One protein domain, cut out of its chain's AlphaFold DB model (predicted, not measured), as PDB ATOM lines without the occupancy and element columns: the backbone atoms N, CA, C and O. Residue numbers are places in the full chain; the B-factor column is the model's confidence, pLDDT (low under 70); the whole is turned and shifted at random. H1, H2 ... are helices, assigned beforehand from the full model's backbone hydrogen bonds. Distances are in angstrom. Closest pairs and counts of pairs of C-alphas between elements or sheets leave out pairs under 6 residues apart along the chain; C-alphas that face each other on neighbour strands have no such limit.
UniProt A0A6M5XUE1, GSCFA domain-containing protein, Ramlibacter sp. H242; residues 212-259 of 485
ATOM      1  N   GLU A 212     524.138 434.802 402.601       45.56
ATOM      2  CA  GLU A 212     523.599 436.146 402.859       45.56
ATOM      3  C   GLU A 212     522.970 436.271 404.258       45.56
ATOM      4  O   GLU A 212     522.297 435.362 404.743       45.56
ATOM      5  N   LYS A 213     523.196 437.409 404.930       49.03
ATOM      6  CA  LYS A 213     522.709 437.659 406.303       49.03
ATOM      7  C   LYS A 213     521.233 438.060 406.368       49.03
ATOM      8  O   LYS A 213     520.593 437.787 407.378       49.03
ATOM      9  N   ASP A 214     520.722 438.662 405.296       53.69
ATOM     10  CA  ASP A 214     519.428 439.357 405.271       53.69
ATOM     11  C   ASP A 214     518.353 438.585 404.477       53.69
ATOM     12  O   ASP A 214     517.302 439.124 404.142       53.69
ATOM     13  N   ILE A 215     518.619 437.318 404.133       49.00
ATOM     14  CA  ILE A 215     517.728 436.464 403.336       49.00
ATOM     15  C   ILE A 215     517.497 435.156 404.087       49.00
ATOM     16  O   ILE A 215     518.444 434.441 404.392       49.00
ATOM     17  N   PHE A 216     516.233 434.800 404.317       53.47
ATOM     18  CA  PHE A 216     515.845 433.590 405.041       53.47
ATOM     19  C   PHE A 216     514.949 432.701 404.176       53.47
ATOM     20  O   PHE A 216     514.086 433.185 403.446       53.47
ATOM     21  N   TYR A 217     515.144 431.381 404.252       66.25
ATOM     22  CA  TYR A 217     514.229 430.421 403.634       66.25
ATOM     23  C   TYR A 217     513.104 430.064 404.608       66.25
ATOM     24  O   TYR A 217     513.373 429.575 405.706       66.25
ATOM     25  N   PHE A 218     511.858 430.253 404.174       75.50
ATOM     26  CA  PHE A 218     510.666 429.878 404.926       75.50
ATOM     27  C   PHE A 218     510.003 428.630 404.297       75.50
ATOM     28  O   PHE A 218     509.695 428.658 403.103       75.50
ATOM     29  N   PRO A 219     509.795 427.528 405.048       75.00
ATOM     30  CA  PRO A 219     509.368 426.230 404.511       75.00
ATOM     31  C   PRO A 219     507.841 426.134 404.308       75.00
ATOM     32  O   PRO A 219     507.184 425.238 404.835       75.00
ATOM     33  N   SER A 220     507.250 427.079 403.571       79.12
ATOM     34  CA  SER A 220     505.794 427.132 403.346       79.12
ATOM     35  C   SER A 220     505.253 425.896 402.620       79.12
ATOM     36  O   SER A 220     504.210 425.368 402.999       79.12
ATOM     37  N   TYR A 221     505.981 425.391 401.621       76.81
ATOM     38  CA  TYR A 221     505.594 424.191 400.877       76.81
ATOM     39  C   TYR A 221     505.536 422.956 401.784       76.81
ATOM     40  O   TYR A 221     504.547 422.230 401.762       76.81
ATOM     41  N   GLU A 222     506.556 422.732 402.618       80.62
ATOM     42  CA  GLU A 222     506.616 421.580 403.521       80.62
ATOM     43  C   GLU A 222     505.573 421.626 404.644       80.62
ATOM     44  O   GLU A 222     505.188 420.566 405.138       80.62
ATOM     45  N   LEU A 223     505.110 422.820 405.039       82.38
ATOM     46  CA  LEU A 223     504.002 422.992 405.983       82.38
ATOM     47  C   LEU A 223     502.674 422.508 405.370       82.38
ATOM     48  O   LEU A 223     501.992 421.673 405.967       82.38
ATOM     49  N   ILE A 224     502.353 422.972 404.156       83.62
ATOM     50  CA  ILE A 224     501.126 422.611 403.422       83.62
ATOM     51  C   ILE A 224     501.149 421.149 402.961       83.62
ATOM     52  O   ILE A 224     500.219 420.390 403.225       83.62
ATOM     53  N   SER A 225     502.229 420.713 402.307       80.69
ATOM     54  CA  SER A 225     502.349 419.370 401.724       80.69
ATOM     55  C   SER A 225     502.732 418.291 402.753       80.69
ATOM     56  O   SER A 225     503.286 417.247 402.388       80.69
ATOM     57  N   SER A 226     502.538 418.556 404.047       77.81
ATOM     58  CA  SER A 226     502.952 417.651 405.115       77.81
ATOM     59  C   SER A 226     502.075 416.391 405.140       77.81
ATOM     60  O   SER A 226     500.859 416.443 404.969       77.81
ATOM     61  N   HIS A 227     502.685 415.223 405.374       75.62
ATOM     62  CA  HIS A 227     501.937 413.961 405.438       75.62
ATOM     63  C   HIS A 227     500.832 413.940 406.520       75.62
ATOM     64  O   HIS A 227     499.754 413.428 406.220       75.62
ATOM     65  N   PRO A 228     501.026 414.522 407.730       78.06
ATOM     66  CA  PRO A 228     499.958 414.637 408.726       78.06
ATOM     67  C   PRO A 228     498.752 415.449 408.246       78.06
ATOM     68  O   PRO A 228     497.633 415.109 408.608       78.06
ATOM     69  N   GLY A 229     498.963 416.466 407.402       75.88
ATOM     70  CA  GLY A 229     497.882 417.282 406.849       75.88
ATOM     71  C   GLY A 229     496.992 416.549 405.842       75.88
ATOM     72  O   GLY A 229     495.943 417.066 405.495       75.88
ATOM     73  N   ARG A 230     497.376 415.362 405.339       78.81
ATOM     74  CA  ARG A 230     496.570 414.518 404.419       78.81
ATOM     75  C   ARG A 230     495.976 415.224 403.180       78.81
ATOM     76  O   ARG A 230     495.088 414.677 402.542       78.81
ATOM     77  N   GLY A 231     496.489 416.396 402.807       83.88
ATOM     78  CA  GLY A 231     495.941 417.222 401.728       83.88
ATOM     79  C   GLY A 231     494.839 418.208 402.146       83.88
ATOM     80  O   GLY A 231     494.393 418.962 401.297       83.88
ATOM     81  N   MET A 232     494.465 418.287 403.430       86.94
ATOM     82  CA  MET A 232     493.396 419.158 403.966       86.94
ATOM     83  C   MET A 232     493.596 420.667 403.744       86.94
ATOM     84  O   MET A 232     492.699 421.457 404.016       86.94
ATOM     85  N   PHE A 233     494.796 421.071 403.330       88.50
ATOM     86  CA  PHE A 233     495.160 422.457 403.039       88.50
ATOM     87  C   PHE A 233     495.105 422.792 401.545       88.50
ATOM     88  O   PHE A 233     495.467 423.900 401.163       88.50
ATOM     89  N   PHE A 234     494.702 421.845 400.698       87.38
ATOM     90  CA  PHE A 234     494.425 422.099 399.292       87.38
ATOM     91  C   PHE A 234     492.920 422.220 399.060       87.38
ATOM     92  O   PHE A 234     492.114 421.667 399.809       87.38
ATOM     93  N   GLU A 235     492.565 422.935 398.000       83.38
ATOM     94  CA  GLU A 235     491.221 422.931 397.429       83.38
ATOM     95  C   GLU A 235     490.881 421.557 396.808       83.38
ATOM     96  O   GLU A 235     491.789 420.748 396.574       83.38
ATOM     97  N   PRO A 236     489.602 421.270 396.483       79.44
ATOM     98  CA  PRO A 236     489.193 420.014 395.841       79.44
ATOM     99  C   PRO A 236     489.929 419.694 394.528       79.44
ATOM    100  O   PRO A 236     489.997 418.533 394.124       79.44
ATOM    101  N   ASP A 237     490.509 420.700 393.866       77.38
ATOM    102  CA  ASP A 237     491.326 420.526 392.663       77.38
ATOM    103  C   ASP A 237     492.742 419.975 392.924       77.38
ATOM    104  O   ASP A 237     493.421 419.542 391.988       77.38
ATOM    105  N   LEU A 238     493.189 419.967 394.187       79.06
ATOM    106  CA  LEU A 238     494.542 419.628 394.641       79.06
ATOM    107  C   LEU A 238     495.667 420.456 393.982       79.06
ATOM    108  O   LEU A 238     496.832 420.039 393.973       79.06
ATOM    109  N   ARG A 239     495.337 421.629 393.428       75.50
ATOM    110  CA  ARG A 239     496.268 422.586 392.805       75.50
ATOM    111  C   ARG A 239     496.405 423.850 393.643       75.50
ATOM    112  O   ARG A 239     497.526 424.329 393.812       75.50
ATOM    113  N   ASN A 240     495.290 424.359 394.158       79.12
ATOM    114  CA  ASN A 240     495.241 425.573 394.960       79.12
ATOM    115  C   ASN A 240     495.330 425.259 396.458       79.12
ATOM    116  O   ASN A 240     494.971 424.169 396.899       79.12
ATOM    117  N   VAL A 241     495.865 426.202 397.239       85.56
ATOM    118  CA  VAL A 241     495.971 426.101 398.702       85.56
ATOM    119  C   VAL A 241     494.821 426.890 399.308       85.56
ATOM    120  O   VAL A 241     494.663 428.060 398.976       85.56
ATOM    121  N   ASN A 242     494.059 426.263 400.199       89.31
ATOM    122  CA  ASN A 242     492.895 426.890 400.814       89.31
ATOM    123  C   ASN A 242     493.278 427.931 401.877       89.31
ATOM    124  O   ASN A 242     494.383 427.918 402.436       89.31
ATOM    125  N   ASP A 243     492.332 428.809 402.214       89.06
ATOM    126  CA  ASP A 243     492.522 429.888 403.191       89.06
ATOM    127  C   ASP A 243     493.009 429.396 404.559       89.06
ATOM    128  O   ASP A 243     493.785 430.079 405.231       89.06
ATOM    129  N   ALA A 244     492.588 428.204 404.992       87.56
ATOM    130  CA  ALA A 244     493.057 427.613 406.243       87.56
ATOM    131  C   ALA A 244     494.559 427.276 406.181       87.56
ATOM    132  O   ALA A 244     495.300 427.577 407.123       87.56
ATOM    133  N   GLY A 245     495.022 426.721 405.058       88.38
ATOM    134  CA  GLY A 245     496.433 426.482 404.771       88.38
ATOM    135  C   GLY A 245     497.241 427.777 404.714       88.38
ATOM    136  O   GLY A 245     498.254 427.899 405.409       88.38
ATOM    137  N   VAL A 246     496.774 428.770 403.950       90.19
ATOM    138  CA  VAL A 246     497.420 430.092 403.847       90.19
ATOM    139  C   VAL A 246     497.540 430.746 405.225       90.19
ATOM    140  O   VAL A 246     498.630 431.163 405.620       90.19
ATOM    141  N   ARG A 247     496.459 430.755 406.014       87.12
ATOM    142  CA  ARG A 247     496.425 431.306 407.377       87.12
ATOM    143  C   ARG A 247     497.390 430.592 408.322       87.12
ATOM    144  O   ARG A 247     498.077 431.258 409.095       87.12
ATOM    145  N   MET A 248     497.500 429.262 408.244       87.31
ATOM    146  CA  MET A 248     498.473 428.493 409.030       87.31
ATOM    147  C   MET A 248     499.916 428.884 408.669       87.31
ATOM    148  O   MET A 248     500.735 429.151 409.552       87.31
ATOM    149  N   VAL A 249     500.225 428.955 407.372       87.19
ATOM    150  CA  VAL A 249     501.551 429.320 406.852       87.19
ATOM    151  C   VAL A 249     501.926 430.748 407.249       87.19
ATOM    152  O   VAL A 249     503.015 430.959 407.783       87.19
ATOM    153  N   MET A 250     501.025 431.715 407.071       86.94
ATOM    154  CA  MET A 250     501.256 433.109 407.458       86.94
ATOM    155  C   MET A 250     501.363 433.263 408.982       86.94
ATOM    156  O   MET A 250     502.246 433.968 409.466       86.94
ATOM    157  N   GLY A 251     500.565 432.528 409.762       84.06
ATOM    158  CA  GLY A 251     500.693 432.477 411.220       84.06
ATOM    159  C   GLY A 251     502.063 431.969 411.690       84.06
ATOM    160  O   GLY A 251     502.624 432.505 412.644       84.06
ATOM    161  N   HIS A 252     502.650 430.982 411.003       84.94
ATOM    162  CA  HIS A 252     504.033 430.562 411.249       84.94
ATOM    163  C   HIS A 252     505.072 431.587 410.771       84.94
ATOM    164  O   HIS A 252     506.105 431.740 411.424       84.94
ATOM    165  N   PHE A 253     504.813 432.287 409.663       85.88
ATOM    166  CA  PHE A 253     505.699 433.316 409.119       85.88
ATOM    167  C   PHE A 253     505.836 434.492 410.092       85.88
ATOM    168  O   PHE A 253     506.927 434.739 410.599       85.88
ATOM    169  N   PHE A 254     504.728 435.150 410.433       84.94
ATOM    170  CA  PHE A 254     504.714 436.339 411.289       84.94
ATOM    171  C   PHE A 254     505.283 436.059 412.696       84.94
ATOM    172  O   PHE A 254     506.153 436.792 413.174       84.94
ATOM    173  N   ARG A 255     504.940 434.904 413.293       81.56
ATOM    174  CA  ARG A 255     505.537 434.425 414.560       81.56
ATOM    175  C   ARG A 255     507.042 434.140 414.489       81.56
ATOM    176  O   ARG A 255     507.672 434.070 415.534       81.56
ATOM    177  N   SER A 256     507.617 433.935 413.302       76.00
ATOM    178  CA  SER A 256     509.068 433.738 413.142       76.00
ATOM    179  C   SER A 256     509.855 435.054 413.118       76.00
ATOM    180  O   SER A 256     511.081 435.018 413.187       76.00
ATOM    181  N   PHE A 257     509.164 436.195 413.020       76.38
ATOM    182  CA  PHE A 257     509.747 437.539 412.947       76.38
ATOM    183  C   PHE A 257     509.252 438.466 414.074       76.38
ATOM    184  O   PHE A 257     509.406 439.677 413.955       76.38
ATOM    185  N   ASP A 258     508.610 437.919 415.117       72.94
ATOM    186  CA  ASP A 258     507.929 438.667 416.195       72.94
ATOM    187  C   ASP A 258     507.041 439.818 415.681       72.94
ATOM    188  O   ASP A 258     506.883 440.864 416.309       72.94
ATOM    189  N   SER A 259     506.440 439.604 414.510       65.94
ATOM    190  CA  SER A 259     505.556 440.557 413.848       65.94
ATOM    191  C   SER A 259     504.115 440.073 413.942       65.94
ATOM    192  O   SER A 259     503.839 438.874 413.975       65.94
TER     193      SER A 259
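What this domain is: This is residues 212 to 259 of the 485 residues of the protein "GSCFA domain-containing protein" of Ramlibacter sp. H242 (UniProt A0A6M5XUE1). With little regular structure, the printed part runs from a free tail, residues 212 to 217, into the short helix H1, loops round through residues 225 to 242, and folds back along the longer helix H2, which packs on H1 with residues 245 to 249 alone. You have 48 residues with two named helices, H1 then H2, and no named strand. The class is all helix, though the helices hold only 18 residues. It is loose, radius of gyration of the C-alphas 12.3 A, and elongated, spanning 39 by 20 by 18 A.

How they stand to each other: Look at H1, residues 220 to 224, and H2, residues 243 to 255: they touch, the closest C-alphas being those of Ser 220 and Val 249, 5.9 A apart. In both, every O i to N i+4 pair is within hydrogen-bond range.

Where its parts are: Find C-alpha 220 at (505.794, 427.132, 403.346), where H1 begins; it ends at Ile 224. H2 runs 17.9 A from Asp 243 to C-alpha 255 at (505.537, 434.425, 414.560).

The domain as a whole: The farthest C-alphas, of Lys 213 and Pro 236, are 39.3 A apart. The printed part has no cut, and the link from H1 to H2 is long. The model's pLDDT is under 70 at residues 212 to 217 and 259.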